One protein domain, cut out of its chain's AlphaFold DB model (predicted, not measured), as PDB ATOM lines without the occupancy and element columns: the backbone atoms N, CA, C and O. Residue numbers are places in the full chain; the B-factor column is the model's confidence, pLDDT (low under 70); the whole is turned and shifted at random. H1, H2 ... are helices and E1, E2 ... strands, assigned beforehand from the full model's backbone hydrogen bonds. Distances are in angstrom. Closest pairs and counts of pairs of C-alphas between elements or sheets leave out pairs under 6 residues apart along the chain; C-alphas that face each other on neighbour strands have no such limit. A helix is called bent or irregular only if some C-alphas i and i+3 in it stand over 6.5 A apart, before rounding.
ATOM      1  N   LEU A   8     213.028 231.718 116.482       81.12
ATOM      2  CA  LEU A   8     213.164 231.478 117.903       81.12
ATOM      3  C   LEU A   8     211.938 231.946 118.726       81.12
ATOM      4  O   LEU A   8     211.511 231.241 119.639       81.12
ATOM      5  N   GLU A   9     211.277 233.053 118.365       82.31
ATOM      6  CA  GLU A   9     209.998 233.446 118.986       82.31
ATOM      7  C   GLU A   9     208.911 232.392 118.727       82.31
ATOM      8  O   GLU A   9     208.167 232.001 119.632       82.31
ATOM      9  N   ARG A  10     208.832 231.894 117.486       81.75
ATOM     10  CA  ARG A  10     207.903 230.816 117.117       81.75
ATOM     11  C   ARG A  10     208.230 229.527 117.862       81.75
ATOM     12  O   ARG A  10     207.319 228.851 118.333       81.75
ATOM     13  N   TYR A  11     209.515 229.215 118.001       81.44
ATOM     14  CA  TYR A  11     210.002 228.048 118.720       81.44
ATOM     15  C   TYR A  11     209.579 228.051 120.190       81.44
ATOM     16  O   TYR A  11     209.244 226.994 120.699       81.44
ATOM     17  N   TRP A  12     209.512 229.202 120.867       79.56
ATOM     18  CA  TRP A  12     209.013 229.249 122.250       79.56
ATOM     19  C   TRP A  12     207.505 229.043 122.382       79.56
ATOM     20  O   TRP A  12     207.054 228.465 123.369       79.56
ATOM     21  N   LYS A  13     206.714 229.501 121.408       81.44
ATOM     22  CA  LYS A  13     205.247 229.373 121.453       81.44
ATOM     23  C   LYS A  13     204.780 227.959 121.117       81.44
ATOM     24  O   LYS A  13     203.862 227.440 121.742       81.44
ATOM     25  N   LEU A  14     205.445 227.322 120.156       81.62
ATOM     26  CA  LEU A  14     205.030 226.037 119.603       81.62
ATOM     27  C   LEU A  14     204.915 224.906 120.647       81.62
ATOM     28  O   LEU A  14     203.870 224.261 120.676       81.62
ATOM     29  N   PRO A  15     205.910 224.645 121.519       78.62
ATOM     30  CA  PRO A  15     205.789 223.648 122.577       78.62
ATOM     31  C   PRO A  15     204.623 223.940 123.516       78.62
ATOM     32  O   PRO A  15     203.884 223.021 123.843       78.62
ATOM     33  N   THR A  16     204.407 225.200 123.899       80.88
ATOM     34  CA  THR A  16     203.268 225.596 124.740       80.88
ATOM     35  C   THR A  16     201.941 225.243 124.071       80.88
ATOM     36  O   THR A  16     201.123 224.553 124.678       80.88
ATOM     37  N   ASP A  17     201.765 225.604 122.798       83.12
ATOM     38  CA  ASP A  17     200.560 225.270 122.026       83.12
ATOM     39  C   ASP A  17     200.351 223.753 121.905       83.12
ATOM     40  O   ASP A  17     199.220 223.261 121.958       83.12
ATOM     41  N   VAL A  18     201.438 222.984 121.756       82.25
ATOM     42  CA  VAL A  18     201.365 221.518 121.780       82.25
ATOM     43  C   VAL A  18     200.892 221.019 123.135       82.25
ATOM     44  O   VAL A  18     199.992 220.183 123.197       82.25
ATOM     45  N   MET A  19     201.505 221.486 124.217       81.75
ATOM     46  CA  MET A  19     201.204 221.005 125.558       81.75
ATOM     47  C   MET A  19     199.752 221.314 125.950       81.75
ATOM     48  O   MET A  19     199.100 220.449 126.534       81.75
ATOM     49  N   VAL A  20     199.205 222.457 125.514       85.81
ATOM     50  CA  VAL A  20     197.765 222.778 125.578       85.81
ATOM     51  C   VAL A  20     196.926 221.734 124.838       85.81
ATOM     52  O   VAL A  20     196.036 221.120 125.422       85.81
ATOM     53  N   ARG A  21     197.242 221.445 123.567       82.88
ATOM     54  CA  ARG A  21     196.509 220.436 122.772       82.88
ATOM     55  C   ARG A  21     196.570 219.030 123.368       82.88
ATOM     56  O   ARG A  21     195.637 218.253 123.193       82.88
ATOM     57  N   LEU A  22     197.664 218.696 124.047       82.69
ATOM     58  CA  LEU A  22     197.856 217.411 124.720       82.69
ATOM     59  C   LEU A  22     197.221 217.360 126.122       82.69
ATOM     60  O   LEU A  22     197.336 216.327 126.784       82.69
ATOM     61  N   GLY A  23     196.582 218.441 126.587       85.00
ATOM     62  CA  GLY A  23     195.984 218.533 127.923       85.00
ATOM     63  C   GLY A  23     197.013 218.512 129.058       85.00
ATOM     64  O   GLY A  23     196.726 218.030 130.151       85.00
ATOM     65  N   ARG A  24     198.242 218.964 128.787       83.50
ATOM     66  CA  ARG A  24     199.387 218.966 129.713       83.50
ATOM     67  C   ARG A  24     200.032 220.348 129.785       83.50
ATOM     68  O   ARG A  24     201.244 220.472 129.659       83.50
ATOM     69  N   TRP A  51     217.719 235.191 133.604       77.19
ATOM     70  CA  TRP A  51     218.510 234.074 133.107       77.19
ATOM     71  C   TRP A  51     218.892 234.298 131.632       77.19
ATOM     72  O   TRP A  51     218.069 234.079 130.738       77.19
ATOM     73  N   PRO A  52     220.098 234.823 131.349       79.69
ATOM     74  CA  PRO A  52     220.508 235.194 129.998       79.69
ATOM     75  C   PRO A  52     220.692 233.970 129.108       79.69
ATOM     76  O   PRO A  52     221.142 232.926 129.570       79.69
ATOM     77  N   ILE A  53     220.327 234.095 127.831       75.25
ATOM     78  CA  ILE A  53     220.462 233.009 126.841       75.25
ATOM     79  C   ILE A  53     221.873 232.927 126.273       75.25
ATOM     80  O   ILE A  53     222.293 231.868 125.834       75.25
ATOM     81  N   ASP A  54     222.596 234.039 126.297       72.88
ATOM     82  CA  ASP A  54     223.924 234.157 125.720       72.88
ATOM     83  C   ASP A  54     224.776 235.126 126.554       72.88
ATOM     84  O   ASP A  54     224.310 235.766 127.497       72.88
ATOM     85  N   THR A  55     226.037 235.257 126.179       77.44
ATOM     86  CA  THR A  55     227.108 236.055 126.772       77.44
ATOM     87  C   THR A  55     226.965 237.576 126.608       77.44
ATOM     88  O   THR A  55     227.909 238.313 126.903       77.44
ATOM     89  N   TRP A  56     225.797 238.072 126.180       74.69
ATOM     90  CA  TRP A  56     225.504 239.505 126.043       74.69
ATOM     91  C   TRP A  56     225.658 240.331 127.343       74.69
ATOM     92  O   TRP A  56     226.008 241.512 127.244       74.69
ATOM     93  N   PRO A  57     225.429 239.799 128.566       77.31
ATOM     94  CA  PRO A  57     225.590 240.591 129.779       77.31
ATOM     95  C   PRO A  57     227.048 241.005 129.998       77.31
ATOM     96  O   PRO A  57     227.954 240.176 130.009       77.31
ATOM     97  N   GLY A  58     227.280 242.291 130.272       74.62
ATOM     98  CA  GLY A  58     228.625 242.801 130.567       74.62
ATOM     99  C   GLY A  58     229.199 242.333 131.913       74.62
ATOM    100  O   GLY A  58     230.410 242.371 132.117       74.62
ATOM    101  N   TYR A  59     228.352 241.879 132.841       83.50
ATOM    102  CA  TYR A  59     228.785 241.410 134.158       83.50
ATOM    103  C   TYR A  59     229.256 239.955 134.102       83.50
ATOM    104  O   TYR A  59     228.509 239.079 133.668       83.50
ATOM    105  N   PHE A  60     230.464 239.693 134.612       82.94
ATOM    106  CA  PHE A  60     231.161 238.406 134.483       82.94
ATOM    107  C   PHE A  60     230.295 237.188 134.846       82.94
ATOM    108  O   PHE A  60     230.197 236.260 134.050       82.94
ATOM    109  N   ARG A  61     229.595 237.218 135.990       82.25
ATOM    110  CA  ARG A  61     228.752 236.083 136.416       82.25
ATOM    111  C   ARG A  61     227.587 235.813 135.465       82.25
ATOM    112  O   ARG A  61     227.273 234.663 135.198       82.25
ATOM    113  N   TYR A  62     226.945 236.859 134.944       80.81
ATOM    114  CA  TYR A  62     225.834 236.693 134.001       80.81
ATOM    115  C   TYR A  62     226.324 236.270 132.615       80.81
ATOM    116  O   TYR A  62     225.608 235.573 131.906       80.81
ATOM    117  N   LYS A  63     227.549 236.649 132.247       83.38
ATOM    118  CA  LYS A  63     228.187 236.195 131.013       83.38
ATOM    119  C   LYS A  63     228.487 234.698 131.050       83.38
ATOM    120  O   LYS A  63     228.157 233.991 130.104       83.38
ATOM    121  N   GLU A  64     229.069 234.223 132.148       85.75
ATOM    122  CA  GLU A  64     229.314 232.797 132.376       85.75
ATOM    123  C   GLU A  64     227.998 232.011 132.401       85.75
ATOM    124  O   GLU A  64     227.858 231.016 131.694       85.75
ATOM    125  N   LEU A  65     226.995 232.511 133.130       85.12
ATOM    126  CA  LEU A  65     225.662 231.910 133.169       85.12
ATOM    127  C   LEU A  65     225.020 231.814 131.778       85.12
ATOM    128  O   LEU A  65     224.437 230.788 131.439       85.12
ATOM    129  N   GLY A  66     225.160 232.865 130.969       84.19
ATOM    130  CA  GLY A  66     224.682 232.896 129.590       84.19
ATOM    131  C   GLY A  66     225.363 231.857 128.705       84.19
ATOM    132  O   GLY A  66     224.685 231.206 127.924       84.19
ATOM    133  N   ALA A  67     226.671 231.634 128.867       84.81
ATOM    134  CA  ALA A  67     227.392 230.595 128.128       84.81
ATOM    135  C   ALA A  67     226.900 229.180 128.484       84.81
ATOM    136  O   ALA A  67     226.644 228.372 127.593       84.81
ATOM    137  N   TRP A  68     226.708 228.894 129.777       86.06
ATOM    138  CA  TRP A  68     226.149 227.612 130.224       86.06
ATOM    139  C   TRP A  68     224.718 227.406 129.733       86.06
ATOM    140  O   TRP A  68     224.346 226.309 129.320       86.06
ATOM    141  N   ASN A  69     223.908 228.463 129.761       83.44
ATOM    142  CA  ASN A  69     222.538 228.388 129.285       83.44
ATOM    143  C   ASN A  69     222.460 228.200 127.763       83.44
ATOM    144  O   ASN A  69     221.663 227.390 127.290       83.44
ATOM    145  N   TYR A  70     223.314 228.890 127.005       83.56
ATOM    146  CA  TYR A  70     223.444 228.686 125.567       83.56
ATOM    147  C   TYR A  70     223.755 227.220 125.251       83.56
ATOM    148  O   TYR A  70     223.076 226.619 124.421       83.56
ATOM    149  N   GLU A  71     224.723 226.620 125.949       85.25
ATOM    150  CA  GLU A  71     225.086 225.215 125.749       85.25
ATOM    151  C   GLU A  71     223.912 224.278 126.070       85.25
ATOM    152  O   GLU A  71     223.555 223.422 125.255       85.25
ATOM    153  N   ASN A  72     223.246 224.500 127.208       84.56
ATOM    154  CA  ASN A  72     222.080 223.719 127.621       84.56
ATOM    155  C   ASN A  72     220.956 223.777 126.582       84.56
ATOM    156  O   ASN A  72     220.399 222.746 126.212       84.56
ATOM    157  N   ILE A  73     220.610 224.971 126.102       80.12
ATOM    158  CA  ILE A  73     219.503 225.154 125.160       80.12
ATOM    159  C   ILE A  73     219.888 224.688 123.768       80.12
ATOM    160  O   ILE A  73     219.063 224.073 123.106       80.12
ATOM    161  N   SER A  74     221.116 224.932 123.319       80.31
ATOM    162  CA  SER A  74     221.597 224.457 122.022       80.31
ATOM    163  C   SER A  74     221.456 222.937 121.929       80.31
ATOM    164  O   SER A  74     220.819 222.442 120.998       80.31
ATOM    165  N   GLN A  75     221.929 222.205 122.945       80.62
ATOM    166  CA  GLN A  75     221.802 220.745 123.000       80.62
ATOM    167  C   GLN A  75     220.353 220.277 123.201       80.62
ATOM    168  O   GLN A  75     219.917 219.311 122.575       80.62
ATOM    169  N   ALA A  76     219.584 220.948 124.062       79.56
ATOM    170  CA  ALA A  76     218.216 220.540 124.367       79.56
ATOM    171  C   ALA A  76     217.202 220.942 123.285       79.56
ATOM    172  O   ALA A  76     216.123 220.356 123.232       79.56
ATOM    173  N   SER A  77     217.515 221.927 122.437       75.88
ATOM    174  CA  SER A  77     216.563 222.535 121.500       75.88
ATOM    175  C   SER A  77     215.963 221.513 120.541       75.88
ATOM    176  O   SER A  77     214.752 221.463 120.341       75.88
ATOM    177  N   GLU A  78     216.794 220.624 120.008       72.56
ATOM    178  CA  GLU A  78     216.328 219.559 119.134       72.56
ATOM    179  C   GLU A  78     215.373 218.625 119.890       72.56
ATOM    180  O   GLU A  78     214.223 218.464 119.488       72.56
ATOM    181  N   ALA A  79     215.781 218.085 121.041       72.44
ATOM    182  CA  ALA A  79     214.961 217.154 121.817       72.44
ATOM    183  C   ALA A  79     213.631 217.768 122.304       72.44
ATOM    184  O   ALA A  79     212.581 217.119 122.233       72.44
ATOM    185  N   LEU A  80     213.668 219.021 122.765       70.88
ATOM    186  CA  LEU A  80     212.512 219.746 123.293       70.88
ATOM    187  C   LEU A  80     211.499 220.105 122.205       70.88
ATOM    188  O   LEU A  80     210.303 220.068 122.477       70.88
ATOM    189  N   ALA A  81     211.937 220.412 120.982       69.06
ATOM    190  CA  ALA A  81     211.023 220.632 119.865       69.06
ATOM    191  C   ALA A  81     210.525 219.322 119.247       69.06
ATOM    192  O   ALA A  81     209.345 219.209 118.918       69.06
ATOM    193  N   MET A  82     211.397 218.323 119.111       67.69
ATOM    194  CA  MET A  82     211.125 217.075 118.393       67.69
ATOM    195  C   MET A  82     209.906 216.327 118.926       67.69
ATOM    196  O   MET A  82     209.027 215.940 118.156       67.69
ATOM    197  N   VAL A  83     209.837 216.104 120.239       66.81
ATOM    198  CA  VAL A  83     208.788 215.272 120.848       66.81
ATOM    199  C   VAL A  83     207.395 215.911 120.757       66.81
ATOM    200  O   VAL A  83     206.483 215.242 120.264       66.81
ATOM    201  N   PRO A  84     207.177 217.167 121.193       65.19
ATOM    202  CA  PRO A  84     205.865 217.794 121.093       65.19
ATOM    203  C   PRO A  84     205.464 218.067 119.637       65.19
ATOM    204  O   PRO A  84     204.355 217.712 119.230       65.19
ATOM    205  N   LEU A  85     206.357 218.626 118.811       65.94
ATOM    206  CA  LEU A  85     205.985 219.052 117.457       65.94
ATOM    207  C   LEU A  85     205.656 217.873 116.537       65.94
ATOM    208  O   LEU A  85     204.692 217.947 115.772       65.94
ATOM    209  N   ARG A  86     206.374 216.748 116.656       68.06
ATOM    210  CA  ARG A  86     206.054 215.537 115.880       68.06
ATOM    211  C   ARG A  86     204.743 214.889 116.316       68.06
ATOM    212  O   ARG A  86     204.029 214.355 115.472       68.06
ATOM    213  N   ARG A  87     204.406 214.942 117.611       66.56
ATOM    214  CA  ARG A  87     203.188 214.311 118.152       66.56
ATOM    215  C   ARG A  87     201.917 215.108 117.874       66.56
ATOM    216  O   ARG A  87     200.880 214.494 117.657       66.56
ATOM    217  N   ALA A  88     201.982 216.439 117.880       66.50
ATOM    218  CA  ALA A  88     200.787 217.282 117.794       66.50
ATOM    219  C   ALA A  88     200.555 217.954 116.434       66.50
ATOM    220  O   ALA A  88     199.414 218.296 116.131       66.50
ATOM    221  N   PHE A  89     201.599 218.148 115.616       67.44
ATOM    222  CA  PHE A  89     201.478 218.883 114.350       67.44
ATOM    223  C   PHE A  89     201.755 218.051 113.091       67.44
ATOM    224  O   PHE A  89     201.631 218.587 111.992       67.44
ATOM    225  N   SER A  90     202.107 216.763 113.217       69.31
ATOM    226  CA  SER A  90     202.374 215.862 112.077       69.31
ATOM    227  C   SER A  90     203.317 216.464 111.020       69.31
ATOM    228  O   SER A  90     203.154 216.235 109.820       69.31
ATOM    229  N   TRP A  91     204.290 217.274 111.448       71.62
ATOM    230  CA  TRP A  91     205.237 217.916 110.539       71.62
ATOM    231  C   TRP A  91     206.092 216.884 109.800       71.62
ATOM    232  O   TRP A  91     206.529 215.885 110.373       71.62
ATOM    233  N   ARG A  92     206.363 217.157 108.518       67.50
ATOM    234  CA  ARG A  92     207.344 216.397 107.730       67.50
ATOM    235  C   ARG A  92     208.758 216.707 108.232       67.50
ATOM    236  O   ARG A  92     209.037 217.856 108.571       67.50
ATOM    237  N   LEU A  93     209.626 215.690 108.228       64.69
ATOM    238  CA  LEU A  93     211.021 215.767 108.690       64.69
ATOM    239  C   LEU A  93     211.765 216.956 108.065       64.69
ATOM    240  O   LEU A  93     212.282 217.805 108.782       64.69
ATOM    241  N   ASP A  94     211.677 217.089 106.743       70.31
ATOM    242  CA  ASP A  94     212.416 218.095 105.974       70.31
ATOM    243  C   ASP A  94     212.095 219.544 106.396       70.31
ATOM    244  O   ASP A  94     212.973 220.402 106.440       70.31
ATOM    245  N   GLY A  95     210.834 219.836 106.733       74.56
ATOM    246  CA  GLY A  95     210.424 221.174 107.176       74.56
ATOM    247  C   GLY A  95     210.817 221.473 108.624       74.56
ATOM    248  O   GLY A  95     211.034 222.629 108.982       74.56
ATOM    249  N   PHE A  96     210.922 220.434 109.450       77.12
ATOM    250  CA  PHE A  96     211.315 220.550 110.848       77.12
ATOM    251  C   PHE A  96     212.815 220.828 110.993       77.12
ATOM    252  O   PHE A  96     213.196 221.721 111.749       77.12
ATOM    253  N   ASP A  97     213.653 220.132 110.226       79.19
ATOM    254  CA  ASP A  97     215.106 220.312 110.280       79.19
ATOM    255  C   ASP A  97     215.508 221.716 109.800       79.19
ATOM    256  O   ASP A  97     216.328 222.387 110.430       79.19
ATOM    257  N   LEU A  98     214.857 222.221 108.743       84.38
ATOM    258  CA  LEU A  98     215.035 223.604 108.283       84.38
ATOM    259  C   LEU A  98     214.632 224.623 109.356       84.38
ATOM    260  O   LEU A  98     215.349 225.595 109.585       84.38
ATOM    261  N   PHE A  99     213.518 224.382 110.051       83.88
ATOM    262  CA  PHE A  99     213.082 225.244 111.144       83.88
ATOM    263  C   PHE A  99     214.090 225.256 112.302       83.88
ATOM    264  O   PHE A  99     214.425 226.330 112.799       83.88
ATOM    265  N   LEU A 100     214.625 224.098 112.702       83.00
ATOM    266  CA  LEU A 100     215.647 224.024 113.752       83.00
ATOM    267  C   LEU A 100     216.941 224.748 113.375       83.00
ATOM    268  O   LEU A 100     217.547 225.392 114.231       83.00
ATOM    269  N   ILE A 101     217.353 224.688 112.107       86.38
ATOM    270  CA  ILE A 101     218.514 225.440 111.621       86.38
ATOM    271  C   ILE A 101     218.312 226.944 111.847       86.38
ATOM    272  O   ILE A 101     219.225 227.623 112.318       86.38
ATOM    273  N   ASP A 102     217.127 227.471 111.543       85.88
ATOM    274  CA  ASP A 102     216.836 228.894 111.736       85.88
ATOM    275  C   ASP A 102     216.745 229.272 113.223       85.88
ATOM    276  O   ASP A 102     217.254 230.318 113.623       85.88
ATOM    277  N   VAL A 103     216.217 228.383 114.069       84.75
ATOM    278  CA  VAL A 103     216.228 228.551 115.534       84.75
ATOM    279  C   VAL A 103     217.657 228.613 116.077       84.75
ATOM    280  O   VAL A 103     217.960 229.479 116.897       84.75
ATOM    281  N   GLN A 104     218.566 227.752 115.608       83.19
ATOM    282  CA  GLN A 104     219.967 227.796 116.034       83.19
ATOM    283  C   GLN A 104     220.683 229.077 115.591       83.19
ATOM    284  O   GLN A 104     221.513 229.601 116.336       83.19
ATOM    285  N   LYS A 105     220.371 229.603 114.400       84.38
ATOM    286  CA  LYS A 105     220.911 230.896 113.948       84.38
ATOM    287  C   LYS A 105     220.460 232.031 114.861       84.38
ATOM    288  O   LYS A 105     221.281 232.864 115.235       84.38
ATOM    289  N   ASP A 106     219.187 232.035 115.238       82.19
ATOM    290  CA  ASP A 106     218.635 233.030 116.154       82.19
ATOM    291  C   ASP A 106     219.223 232.900 117.571       82.19
ATOM    292  O   ASP A 106     219.516 233.917 118.196       82.19
ATOM    293  N   LEU A 107     219.459 231.675 118.067       78.44
ATOM    294  CA  LEU A 107     220.114 231.436 119.366       78.44
ATOM    295  C   LEU A 107     221.557 231.953 119.406       78.44
ATOM    296  O   LEU A 107     222.005 232.427 120.445       78.44
ATOM    297  N   ARG A 108     222.278 231.875 118.282       76.50
ATOM    298  CA  ARG A 108     223.651 232.391 118.129       76.50
ATOM    299  C   ARG A 108     223.718 233.894 117.894       76.50
ATOM    300  O   ARG A 108     224.805 234.441 117.733       76.50
ATOM    301  N   ASN A 109     222.578 234.565 117.774       76.69
ATOM    302  CA  ASN A 109     222.555 235.980 117.467       76.69
ATOM    303  C   ASN A 109     222.694 236.812 118.750       76.69
ATOM    304  O   ASN A 109     221.697 237.213 119.351       76.69
ATOM    305  N   ASN A 110     223.934 237.153 119.116       66.44
ATOM    306  CA  ASN A 110     224.252 237.967 120.299       66.44
ATOM    307  C   ASN A 110     223.623 239.374 120.272       66.44
ATOM    308  O   ASN A 110     223.568 240.039 121.305       66.44
ATOM    309  N   ASN A 111     223.125 239.844 119.119       66.38
ATOM    310  CA  ASN A 111     222.406 241.119 119.034       66.38
ATOM    311  C   ASN A 111     220.994 241.035 119.644       66.38
ATOM    312  O   ASN A 111     220.352 242.059 119.893       66.38
ATOM    313  N   CYS A 112     220.494 239.824 119.903       65.00
ATOM    314  CA  CYS A 112     219.226 239.592 120.571       65.00
ATOM    315  C   CYS A 112     219.455 239.397 122.074       65.00
ATOM    316  O   CYS A 112     219.734 238.301 122.547       65.00
ATOM    317  N   HIS A 113     219.291 240.466 122.859       70.06
ATOM    318  CA  HIS A 113     219.347 240.379 124.324       70.06
ATOM    319  C   HIS A 113     218.072 239.719 124.867       70.06
ATOM    320  O   HIS A 113     217.094 240.402 125.194       70.06
ATOM    321  N   VAL A 114     218.063 238.390 124.898       67.69
ATOM    322  CA  VAL A 114     216.953 237.576 125.403       67.69
ATOM    323  C   VAL A 114     217.318 236.998 126.759       67.69
ATOM    324  O   VAL A 114     218.461 236.603 126.995       67.69
ATOM    325  N   ASN A 115     216.329 236.954 127.646       67.31
ATOM    326  CA  ASN A 115     216.432 236.317 128.950       67.31
ATOM    327  C   ASN A 115     215.203 235.442 129.169       67.31
ATOM    328  O   ASN A 115     214.099 235.840 128.793       67.31
ATOM    329  N   PHE A 116     215.390 234.309 129.836       64.88
ATOM    330  CA  PHE A 116     214.285 233.597 130.456       64.88
ATOM    331  C   PHE A 116     213.941 234.262 131.792       64.88
ATOM    332  O   PHE A 116     214.857 234.576 132.564       64.88
ATOM    333  N   PRO A 117     212.652 234.493 132.075       63.47
ATOM    334  CA  PRO A 117     212.193 234.689 133.437       63.47
ATOM    335  C   PRO A 117     212.166 233.313 134.116       63.47
ATOM    336  O   PRO A 117     211.353 232.467 133.746       63.47
ATOM    337  N   VAL A 118     213.096 233.079 135.045       61.00
ATOM    338  CA  VAL A 118     213.156 231.863 135.879       61.00
ATOM    339  C   VAL A 118     212.787 232.222 137.304       61.00
ATOM    340  O   VAL A 118     213.268 233.287 137.750       61.00
TER     341      VAL A 118
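What this domain is: This is residues 8 to 24 and 51 to 118 of the 118 residues of the protein "Putative methyltransferase tdiE" of Colletotrichum shisoi (UniProt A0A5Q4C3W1). A long bent helix, H2, turns over through a tight link into H3, which folds back in the opposite direction, while H1 crosses the later arm of H2, H2b, and meets the later part of H3 with its residues 8 to 11. Near the chain's last residue, 118, a short strand, E1, lies away from the helices, with residues 51 to 52 beside its residues 115 to 116 in a short antiparallel pairing. The printed part has 85 residues with three named helices and one named strand, in the order H1, H2, H3, E1, and is mostly helix. It is only just compact, close to loose, with a radius of gyration of the C-alphas of 14.1 A, and its elongated outline spans 43 by 27 by 18 A.

How they stand to each other: H1, residues 8 to 21, is neither bent nor irregular, but only just: C-alphas 12 and 15 are 6.5 A apart. H2, residues 60 to 89, was assigned as one helix by its hydrogen bonds but is bent, with C-alphas 75 and 78 6.8 A apart; its arms H2a, residues 60 to 75, and H2b, residues 78 to 89, stand at a steep tilt of 49 degrees. H1 and H2b touch, closest at the C-alphas of Val 18 and Ala 88, 5.8 A apart, and run the same way at a steep tilt of 50 degrees. With residues 8 to 11 alone, H1 touches residues 102 to 107 of H3, residues 93 to 107; the closest C-alphas, of Leu 8 and Val 103, are 4.9 A apart. H1 and H3 run opposite ways at a steep tilt of 53 degrees. Residues 70 to 74 of H2a and 104 to 107 of H3 only just touch, with 3 pairs of C-alphas within 8 A; the closest, of Ser 74 and Gln 104, are 7.0 A apart, and the tilt is shallow, 5 degrees, opposite ways. H2b and H3 are close but not clearly touching, closest at the C-alphas of Glu 78 and Leu 100, 7.0 A apart. The helix packing is mostly crossed, but only just: 1 of 3 touching pairs is at a shallow tilt. E1, residues 115 to 117, pairs with no named strand and is apart from H1, H2a, H2b and H3. Every O i to N i+4 pair is within hydrogen-bond range in H2a and H3, against 8 of 10 in H1 and 6 of 8 in H2b.

Where its parts are: H1 begins at C-alpha 8, (213.164, 231.478, 117.903), and is 20.6 A long. H2a is 23.1 A long from C-alpha 60, (231.161, 238.406, 134.483), and H2b 15.6 A. H3 is 21.0 A long. E1, 6.4 A, ends at C-alpha 117, (212.193, 234.689, 133.437).

The domain as a whole: The C-alphas farthest apart, of Phe 60 and Ser 90, are 42.9 A apart. Residues 25 to 50 are not printed, and C-alphas 24 and 51 are 24.6 A apart across this cut, in the link from H1 to H2. Of the links printed whole, H2 to H3 is tight and H3 to E1 is short. The mean pLDDT of the printed part is 77.1; residues 81 to 90, 92 to 93, 110 to 112 and 114 to 118 are under 70.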